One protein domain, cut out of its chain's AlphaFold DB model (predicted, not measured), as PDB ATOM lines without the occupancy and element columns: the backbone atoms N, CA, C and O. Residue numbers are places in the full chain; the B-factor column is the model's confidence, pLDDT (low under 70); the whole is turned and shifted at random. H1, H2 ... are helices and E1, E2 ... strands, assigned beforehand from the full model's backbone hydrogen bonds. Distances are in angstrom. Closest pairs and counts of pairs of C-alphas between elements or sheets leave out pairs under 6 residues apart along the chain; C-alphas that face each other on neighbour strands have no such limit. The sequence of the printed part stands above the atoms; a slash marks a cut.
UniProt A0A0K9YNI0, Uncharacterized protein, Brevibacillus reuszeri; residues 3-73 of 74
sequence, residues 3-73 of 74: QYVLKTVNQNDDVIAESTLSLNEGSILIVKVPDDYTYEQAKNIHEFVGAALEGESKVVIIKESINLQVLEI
ATOM      1  N   GLN A   3     198.302 270.129 370.738       89.88
ATOM      2  CA  GLN A   3     197.835 271.515 370.765       89.88
ATOM      3  C   GLN A   3     198.884 272.437 370.153       89.88
ATOM      4  O   GLN A   3     200.069 272.321 370.464       89.88
ATOM      5  N   TYR A   4     198.421 273.362 369.319       90.38
ATOM      6  CA  TYR A   4     199.245 274.331 368.610       90.38
ATOM      7  C   TYR A   4     198.699 275.736 368.846       90.38
ATOM      8  O   TYR A   4     197.485 275.947 368.846       90.38
ATOM      9  N   VAL A   5     199.597 276.702 369.017       92.25
ATOM     10  CA  VAL A   5     199.248 278.123 368.998       92.25
ATOM     11  C   VAL A   5     199.220 278.574 367.546       92.25
ATOM     12  O   VAL A   5     200.239 278.534 366.859       92.25
ATOM     13  N   LEU A   6     198.057 279.004 367.077       92.50
ATOM     14  CA  LEU A   6     197.891 279.572 365.751       92.50
ATOM     15  C   LEU A   6     197.963 281.092 365.853       92.50
ATOM     16  O   LEU A   6     197.180 281.700 366.580       92.50
ATOM     17  N   LYS A   7     198.886 281.704 365.113       94.25
ATOM     18  CA  LYS A   7     198.985 283.158 364.982       94.25
ATOM     19  C   LYS A   7     198.619 283.562 363.567       94.25
ATOM     20  O   LYS A   7     199.273 283.141 362.614       94.25
ATOM     21  N   THR A   8     197.594 284.388 363.437       93.38
ATOM     22  CA  THR A   8     197.208 284.975 362.157       93.38
ATOM     23  C   THR A   8     197.887 286.323 362.009       93.38
ATOM     24  O   THR A   8     197.780 287.162 362.906       93.38
ATOM     25  N   VAL A   9     198.572 286.531 360.885       95.19
ATOM     26  CA  VAL A   9     199.252 287.792 360.579       95.19
ATOM     27  C   VAL A   9     198.672 288.475 359.342       95.19
ATOM     28  O   VAL A   9     198.211 287.809 358.408       95.19
ATOM     29  N   ASN A  10     198.704 289.807 359.340       93.62
ATOM     30  CA  ASN A  10     198.286 290.631 358.204       93.62
ATOM     31  C   ASN A  10     199.385 290.704 357.112       93.62
ATOM     32  O   ASN A  10     200.386 289.972 357.123       93.62
ATOM     33  N   GLN A  11     199.214 291.602 356.141       89.31
ATOM     34  CA  GLN A  11     200.199 291.839 355.075       89.31
ATOM     35  C   GLN A  11     201.546 292.400 355.572       89.31
ATOM     36  O   GLN A  11     202.558 292.164 354.920       89.31
ATOM     37  N   ASN A  12     201.569 293.066 356.731       93.44
ATOM     38  CA  ASN A  12     202.761 293.649 357.360       93.44
ATOM     39  C   ASN A  12     203.423 292.719 358.395       93.44
ATOM     40  O   ASN A  12     204.324 293.152 359.107       93.44
ATOM     41  N   ASP A  13     202.969 291.466 358.499       91.75
ATOM     42  CA  ASP A  13     203.396 290.485 359.510       91.75
ATOM     43  C   ASP A  13     203.026 290.837 360.964       91.75
ATOM     44  O   ASP A  13     203.494 290.190 361.905       91.75
ATOM     45  N   ASP A  14     202.111 291.788 361.170       95.69
ATOM     46  CA  ASP A  14     201.550 292.044 362.496       95.69
ATOM     47  C   ASP A  14     200.581 290.924 362.879       95.69
ATOM     48  O   ASP A  14     199.714 290.538 362.090       95.69
ATOM     49  N   VAL A  15     200.680 290.434 364.118       95.25
ATOM     50  CA  VAL A  15     199.736 289.452 364.665       95.25
ATOM     51  C   VAL A  15     198.394 290.130 364.923       95.25
ATOM     52  O   VAL A  15     198.290 291.010 365.775       95.25
ATOM     53  N   ILE A  16     197.359 289.684 364.213       96.19
ATOM     54  CA  ILE A  16     195.992 290.211 364.325       96.19
ATOM     55  C   ILE A  16     195.048 289.275 365.085       96.19
ATOM     56  O   ILE A  16     194.017 289.718 365.585       96.19
ATOM     57  N   ALA A  17     195.394 287.989 365.197       93.00
ATOM     58  CA  ALA A  17     194.657 287.024 366.004       93.00
ATOM     59  C   ALA A  17     195.578 285.918 366.531       93.00
ATOM     60  O   ALA A  17     196.529 285.508 365.862       93.00
ATOM     61  N   GLU A  18     195.259 285.411 367.720       94.19
ATOM     62  CA  GLU A  18     195.876 284.223 368.308       94.19
ATOM     63  C   GLU A  18     194.771 283.246 368.719       94.19
ATOM     64  O   GLU A  18     193.773 283.641 369.326       94.19
ATOM     65  N   SER A  19     194.922 281.975 368.363       91.12
ATOM     66  CA  SER A  19     193.973 280.920 368.713       91.12
ATOM     67  C   SER A  19     194.688 279.605 369.005       91.12
ATOM     68  O   SER A  19     195.903 279.475 368.844       91.12
ATOM     69  N   THR A  20     193.942 278.616 369.492       91.31
ATOM     70  CA  THR A  20     194.478 277.283 369.771       91.31
ATOM     71  C   THR A  20     193.879 276.276 368.805       91.31
ATOM     72  O   THR A  20     192.665 276.088 368.765       91.31
ATOM     73  N   LEU A  21     194.743 275.594 368.058       89.69
ATOM     74  CA  LEU A  21     194.379 274.453 367.232       89.69
ATOM     75  C   LEU A  21     194.618 273.175 368.037       89.69
ATOM     76  O   LEU A  21     195.757 272.840 368.365       89.69
ATOM     77  N   SER A  22     193.539 272.461 368.351       89.19
ATOM     78  CA  SER A  22     193.605 271.140 368.979       89.19
ATOM     79  C   SER A  22     193.372 270.071 367.918       89.19
ATOM     80  O   SER A  22     192.374 270.124 367.205       89.19
ATOM     81  N   LEU A  23     194.295 269.114 367.810       89.12
ATOM     82  CA  LEU A  23     194.192 267.983 366.892       89.12
ATOM     83  C   LEU A  23     194.219 266.672 367.677       89.12
ATOM     84  O   LEU A  23     195.149 266.396 368.451       89.12
ATOM     85  N   ASN A  24     193.186 265.864 367.468       90.31
ATOM     86  CA  ASN A  24     193.117 264.505 367.971       90.31
ATOM     87  C   ASN A  24     193.773 263.544 366.975       90.31
ATOM     88  O   ASN A  24     194.000 263.870 365.809       90.31
ATOM     89  N   GLU A  25     194.144 262.362 367.458       86.44
ATOM     90  CA  GLU A  25     194.614 261.309 366.563       86.44
ATOM     91  C   GLU A  25     193.468 260.917 365.624       86.44
ATOM     92  O   GLU A  25     192.335 260.754 366.070       86.44
ATOM     93  N   GLY A  26     193.744 260.848 364.321       86.69
ATOM     94  CA  GLY A  26     192.718 260.624 363.298       86.69
ATOM     95  C   GLY A  26     191.934 261.871 362.863       86.69
ATOM     96  O   GLY A  26     191.160 261.778 361.912       86.69
ATOM     97  N   SER A  27     192.141 263.044 363.482       89.56
ATOM     98  CA  SER A  27     191.583 264.304 362.966       89.56
ATOM     99  C   SER A  27     192.165 264.642 361.593       89.56
ATOM    100  O   SER A  27     193.365 264.496 361.358       89.56
ATOM    101  N   ILE A  28     191.325 265.173 360.706       89.69
ATOM    102  CA  ILE A  28     191.741 265.683 359.398       89.69
ATOM    103  C   ILE A  28     191.794 267.208 359.471       89.69
ATOM    104  O   ILE A  28     190.790 267.857 359.766       89.69
ATOM    105  N   LEU A  29     192.957 267.791 359.177       91.06
ATOM    106  CA  LEU A  29     193.099 269.235 359.015       91.06
ATOM    107  C   LEU A  29     192.949 269.608 357.539       91.06
ATOM    108  O   LEU A  29     193.724 269.169 356.693       91.06
ATOM    109  N   ILE A  30     191.975 270.460 357.242       91.88
ATOM    110  CA  ILE A  30     191.786 271.064 355.928       91.88
ATOM    111  C   ILE A  30     192.375 272.471 355.960       91.88
ATOM    112  O   ILE A  30     191.942 273.318 356.743       91.88
ATOM    113  N   VAL A  31     193.330 272.727 355.070       93.94
ATOM    114  CA  VAL A  31     193.869 274.064 354.802       93.94
ATOM    115  C   VAL A  31     193.178 274.595 353.551       93.94
ATOM    116  O   VAL A  31     193.313 274.019 352.476       93.94
ATOM    117  N   LYS A  32     192.402 275.665 353.690       93.38
ATOM    118  CA  LYS A  32     191.744 276.349 352.575       93.38
ATOM    119  C   LYS A  32     192.564 277.573 352.204       93.38
ATOM    120  O   LYS A  32     192.729 278.485 353.017       93.38
ATOM    121  N   VAL A  33     193.067 277.563 350.979       93.69
ATOM    122  CA  VAL A  33     193.765 278.687 350.356       93.69
ATOM    123  C   VAL A  33     192.796 279.442 349.435       93.69
ATOM    124  O   VAL A  33     191.844 278.826 348.952       93.69
ATOM    125  N   PRO A  34     192.991 280.747 349.201       93.06
ATOM    126  CA  PRO A  34     192.190 281.502 348.241       93.06
ATOM    127  C   PRO A  34     192.282 280.948 346.809       93.06
ATOM    128  O   PRO A  34     193.338 280.474 346.392       93.06
ATOM    129  N   ASP A  35     191.191 281.049 346.044       91.50
ATOM    130  CA  ASP A  35     191.100 280.516 344.671       91.50
ATOM    131  C   ASP A  35     192.003 281.253 343.662       91.50
ATOM    132  O   ASP A  35     192.290 280.734 342.585       91.50
ATOM    133  N   ASP A  36     192.446 282.470 343.989       94.50
ATOM    134  CA  ASP A  36     193.343 283.286 343.167       94.50
ATOM    135  C   ASP A  36     194.830 282.934 343.349       94.50
ATOM    136  O   ASP A  36     195.682 283.468 342.632       94.50
ATOM    137  N   TYR A  37     195.160 282.014 344.263       93.06
ATOM    138  CA  TYR A  37     196.528 281.538 344.455       93.06
ATOM    139  C   TYR A  37     196.907 280.552 343.351       93.06
ATOM    140  O   TYR A  37     196.137 279.673 342.960       93.06
ATOM    141  N   THR A  38     198.146 280.645 342.869       96.06
ATOM    142  CA  THR A  38     198.671 279.644 341.942       96.06
ATOM    143  C   THR A  38     198.798 278.291 342.637       96.06
ATOM    144  O   THR A  38     198.965 278.203 343.857       96.06
ATOM    145  N   TYR A  39     198.796 277.212 341.850       94.94
ATOM    146  CA  TYR A  39     199.046 275.864 342.368       94.94
ATOM    147  C   TYR A  39     200.332 275.788 343.206       94.94
ATOM    148  O   TYR A  39     200.351 275.141 344.248       94.94
ATOM    149  N   GLU A  40     201.397 276.467 342.778       96.81
ATOM    150  CA  GLU A  40     202.672 276.479 343.494       96.81
ATOM    151  C   GLU A  40     202.557 277.183 344.851       96.81
ATOM    152  O   GLU A  40     203.029 276.661 345.859       96.81
ATOM    153  N   GLN A  41     201.862 278.323 344.911       94.31
ATOM    154  CA  GLN A  41     201.605 279.021 346.171       94.31
ATOM    155  C   GLN A  41     200.762 278.165 347.122       94.31
ATOM    156  O   GLN A  41     201.124 278.012 348.288       94.31
ATOM    157  N   ALA A  42     199.675 277.572 346.617       94.12
ATOM    158  CA  ALA A  42     198.820 276.667 347.377       94.12
ATOM    159  C   ALA A  42     199.621 275.485 347.941       94.12
ATOM    160  O   ALA A  42     199.581 275.213 349.141       94.12
ATOM    161  N   LYS A  43     200.406 274.824 347.084       95.31
ATOM    162  CA  LYS A  43     201.264 273.698 347.455       95.31
ATOM    163  C   LYS A  43     202.252 274.076 348.561       95.31
ATOM    164  O   LYS A  43     202.316 273.370 349.564       95.31
ATOM    165  N   ASN A  44     202.953 275.201 348.425       94.56
ATOM    166  CA  ASN A  44     203.925 275.657 349.422       94.56
ATOM    167  C   ASN A  44     203.277 275.901 350.796       94.56
ATOM    168  O   ASN A  44     203.878 275.604 351.826       94.56
ATOM    169  N   ILE A  45     202.040 276.406 350.827       93.75
ATOM    170  CA  ILE A  45     201.289 276.604 352.075       93.75
ATOM    171  C   ILE A  45     200.937 275.262 352.718       93.75
ATOM    172  O   ILE A  45     201.129 275.093 353.922       93.75
ATOM    173  N   HIS A  46     200.445 274.303 351.932       93.69
ATOM    174  CA  HIS A  46     200.137 272.965 352.433       93.69
ATOM    175  C   HIS A  46     201.376 272.263 352.995       93.69
ATOM    176  O   HIS A  46     201.314 271.709 354.092       93.69
ATOM    177  N   GLU A  47     202.500 272.327 352.282       93.69
ATOM    178  CA  GLU A  47     203.770 271.747 352.726       93.69
ATOM    179  C   GLU A  47     204.283 272.424 354.001       93.69
ATOM    180  O   GLU A  47     204.669 271.733 354.942       93.69
ATOM    181  N   PHE A  48     204.219 273.758 354.082       92.31
ATOM    182  CA  PHE A  48     204.606 274.499 355.283       92.31
ATOM    183  C   PHE A  48     203.768 274.104 356.504       92.31
ATOM    184  O   PHE A  48     204.325 273.800 357.559       92.31
ATOM    185  N   VAL A  49     202.436 274.082 356.373       91.62
ATOM    186  CA  VAL A  49     201.544 273.712 357.482       91.62
ATOM    187  C   VAL A  49     201.775 272.256 357.892       91.62
ATOM    188  O   VAL A  49     201.874 271.978 359.085       91.62
ATOM    189  N   GLY A  50     201.917 271.339 356.930       90.62
ATOM    190  CA  GLY A  50     202.231 269.935 357.203       90.62
ATOM    191  C   GLY A  50     203.538 269.778 357.982       90.62
ATOM    192  O   GLY A  50     203.545 269.198 359.068       90.62
ATOM    193  N   ALA A  51     204.620 270.387 357.492       90.50
ATOM    194  CA  ALA A  51     205.933 270.317 358.125       90.50
ATOM    195  C   ALA A  51     205.948 270.948 359.528       90.50
ATOM    196  O   ALA A  51     206.572 270.406 360.441       90.50
ATOM    197  N   ALA A  52     205.244 272.067 359.731       88.94
ATOM    198  CA  ALA A  52     205.151 272.717 361.038       88.94
ATOM    199  C   ALA A  52     204.486 271.806 362.086       88.94
ATOM    200  O   ALA A  52     204.948 271.728 363.227       88.94
ATOM    201  N   LEU A  53     203.430 271.088 361.696       87.06
ATOM    202  CA  LEU A  53     202.704 270.177 362.581       87.06
ATOM    203  C   LEU A  53     203.474 268.870 362.838       87.06
ATOM    204  O   LEU A  53     203.453 268.354 363.958       87.06
ATOM    205  N   GLU A  54     204.171 268.340 361.830       86.38
ATOM    206  CA  GLU A  54     205.009 267.141 361.965       86.38
ATOM    207  C   GLU A  54     206.265 267.399 362.804       86.38
ATOM    208  O   GLU A  54     206.602 266.593 363.669       86.38
ATOM    209  N   GLY A  55     206.915 268.550 362.609       81.25
ATOM    210  CA  GLY A  55     208.137 268.953 363.313       81.25
ATOM    211  C   GLY A  55     207.938 269.386 364.770       81.25
ATOM    212  O   GLY A  55     208.826 270.018 365.335       81.25
ATOM    213  N   GLU A  56     206.774 269.106 365.365       71.75
ATOM    214  CA  GLU A  56     206.395 269.488 366.735       71.75
ATOM    215  C   GLU A  56     206.507 270.996 367.029       71.75
ATOM    216  O   GLU A  56     206.676 271.411 368.182       71.75
ATOM    217  N   SER A  57     206.386 271.848 366.003       78.75
ATOM    218  CA  SER A  57     206.390 273.294 366.223       78.75
ATOM    219  C   SER A  57     205.175 273.673 367.057       78.75
ATOM    220  O   SER A  57     204.041 273.456 366.650       78.75
ATOM    221  N   LYS A  58     205.392 274.278 368.229       81.56
ATOM    222  CA  LYS A  58     204.289 274.706 369.110       81.56
ATOM    223  C   LYS A  58     203.495 275.887 368.552       81.56
ATOM    224  O   LYS A  58     202.402 276.159 369.042       81.56
ATOM    225  N   VAL A  59     204.053 276.601 367.573       85.94
ATOM    226  CA  VAL A  59     203.467 277.803 366.979       85.94
ATOM    227  C   VAL A  59     203.405 277.635 365.468       85.94
ATOM    228  O   VAL A  59     204.416 277.328 364.841       85.94
ATOM    229  N   VAL A  60     202.230 277.879 364.895       89.75
ATOM    230  CA  VAL A  60     202.004 277.926 363.448       89.75
ATOM    231  C   VAL A  60     201.563 279.341 363.092       89.75
ATOM    232  O   VAL A  60     200.614 279.866 363.677       89.75
ATOM    233  N   ILE A  61     202.268 279.974 362.157       90.81
ATOM    234  CA  ILE A  61     201.964 281.330 361.691       90.81
ATOM    235  C   ILE A  61     201.320 281.223 360.313       90.81
ATOM    236  O   ILE A  61     201.905 280.626 359.412       90.81
ATOM    237  N   ILE A  62     200.131 281.795 360.145       92.62
ATOM    238  CA  ILE A  62     199.405 281.793 358.871       92.62
ATOM    239  C   ILE A  62     198.997 283.210 358.473       92.62
ATOM    240  O   ILE A  62     198.737 284.062 359.324       92.62
ATOM    241  N   LYS A  63     198.921 283.466 357.165       92.06
ATOM    242  CA  LYS A  63     198.353 284.713 356.641       92.06
ATOM    243  C   LYS A  63     196.841 284.746 356.861       92.06
ATOM    244  O   LYS A  63     196.192 283.704 356.823       92.06
ATOM    245  N   GLU A  64     196.287 285.944 357.034       92.00
ATOM    246  CA  GLU A  64     194.847 286.177 357.247       92.00
ATOM    247  C   GLU A  64     193.930 285.600 356.159       92.00
ATOM    248  O   GLU A  64     192.770 285.297 356.421       92.00
ATOM    249  N   SER A  65     194.458 285.397 354.952       90.62
ATOM    250  CA  SER A  65     193.735 284.791 353.834       90.62
ATOM    251  C   SER A  65     193.612 283.264 353.921       90.62
ATOM    252  O   SER A  65     192.824 282.672 353.183       90.62
ATOM    253  N   ILE A  66     194.368 282.610 354.806       91.62
ATOM    254  CA  ILE A  66     194.395 281.151 354.939       91.62
ATOM    255  C   ILE A  66     193.417 280.714 356.024       91.62
ATOM    256  O   ILE A  66     193.491 281.162 357.165       91.62
ATOM    257  N   ASN A  67     192.526 279.786 355.683       89.06
ATOM    258  CA  ASN A  67     191.538 279.255 356.614       89.06
ATOM    259  C   ASN A  67     191.872 277.813 356.995       89.06
ATOM    260  O   ASN A  67     192.123 276.975 356.130       89.06
ATOM    261  N   LEU A  68     191.833 277.507 358.291       90.44
ATOM    262  CA  LEU A  68     192.035 276.158 358.814       90.44
ATOM    263  C   LEU A  68     190.712 275.593 359.329       90.44
ATOM    264  O   LEU A  68     190.006 276.248 360.092       90.44
ATOM    265  N   GLN A  69     190.388 274.366 358.932       89.81
ATOM    266  CA  GLN A  69     189.197 273.655 359.387       89.81
ATOM    267  C   GLN A  69     189.583 272.256 359.864       89.81
ATOM    268  O   GLN A  69     190.188 271.491 359.121       89.81
ATOM    269  N   VAL A  70     189.198 271.911 361.090       90.25
ATOM    270  CA  VAL A  70     189.363 270.554 361.624       90.25
ATOM    271  C   VAL A  70     188.095 269.756 361.349       90.25
ATOM    272  O   VAL A  70     186.992 270.223 361.634       90.25
ATOM    273  N   LEU A  71     188.255 268.558 360.796       87.88
ATOM    274  CA  LEU A  71     187.219 267.537 360.744       87.88
ATOM    275  C   LEU A  71     187.583 266.421 361.717       87.88
ATOM    276  O   LEU A  71     188.663 265.831 361.634       87.88
ATOM    277  N   GLU A  72     186.673 266.134 362.637       85.94
ATOM    278  CA  GLU A  72     186.803 265.022 363.569       85.94
ATOM    279  C   GLU A  72     185.990 263.837 363.049       85.94
ATOM    280  O   GLU A  72     184.825 263.986 362.676       85.94
ATOM    281  N   ILE A  73     186.620 262.665 362.993       69.56
ATOM    282  CA  ILE A  73     185.926 261.402 362.749       69.56
ATOM    283  C   ILE A  73     185.460 260.910 364.123       69.56
ATOM    284  O   ILE A  73     186.285 260.781 365.027       69.56
TER     285      ILE A  73
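This is residues 3 to 73 of the 74 residues of an uncharacterized protein of Brevibacillus reuszeri (UniProt A0A0K9YNI0). A strongly twisted sheet of strands E2, E1 and E4 and a two-strand ribbon, E3 and E5, share one helix, H1, which packs on E4 and E3. The printed part has 71 residues with one named helix and five named strands, in the order E1 E2 E3 H1 E4 E5. The larger sheet, order E2 E1 E4, is mixed; the ribbon is antiparallel. The class is mixed, helices and strands; the whole is compact, radius of gyration of the C-alphas 12.1 A, spanning 32 by 26 by 20 A.

E1, residues 3 to 9, begins at C-alpha 3 (197.835, 271.515, 370.765) and measures 19.3 A; E2, residues 15 to 23, 22.3 A; E4, residues 59 to 63, 13.4 A. H1, residues 39 to 54, measures 22.3 A. E3 is residues 28 to 32, 12.7 A; E5, residues 67 to 71, 13.2 A, ends at C-alpha 71 (187.219, 267.537, 360.744).

E1 and E2 form an antiparallel hairpin at 155 degrees, with N 6 and O 19 2.8 A apart. E1 and E4 are parallel at 32 degrees, with N 7 and O 60 2.9 A apart. H1 only grazes this sheet with residues 45 to 53; its closest C-alphas to E4 are Ala 52 and Val 60, 6.5 A. In H1 every O i to N i+4 pair is within hydrogen-bond range. The closest C-alphas of H1 and E3 are His 46 and Val 31, 6.8 A. E3 and E5 are antiparallel, with N 30 and O 69 2.8 A apart.

The farthest C-alphas, Asn 12 and Ile 73, are 36.8 A apart. The printed part has no cut and no long link. Residue 73 is under pLDDT 70.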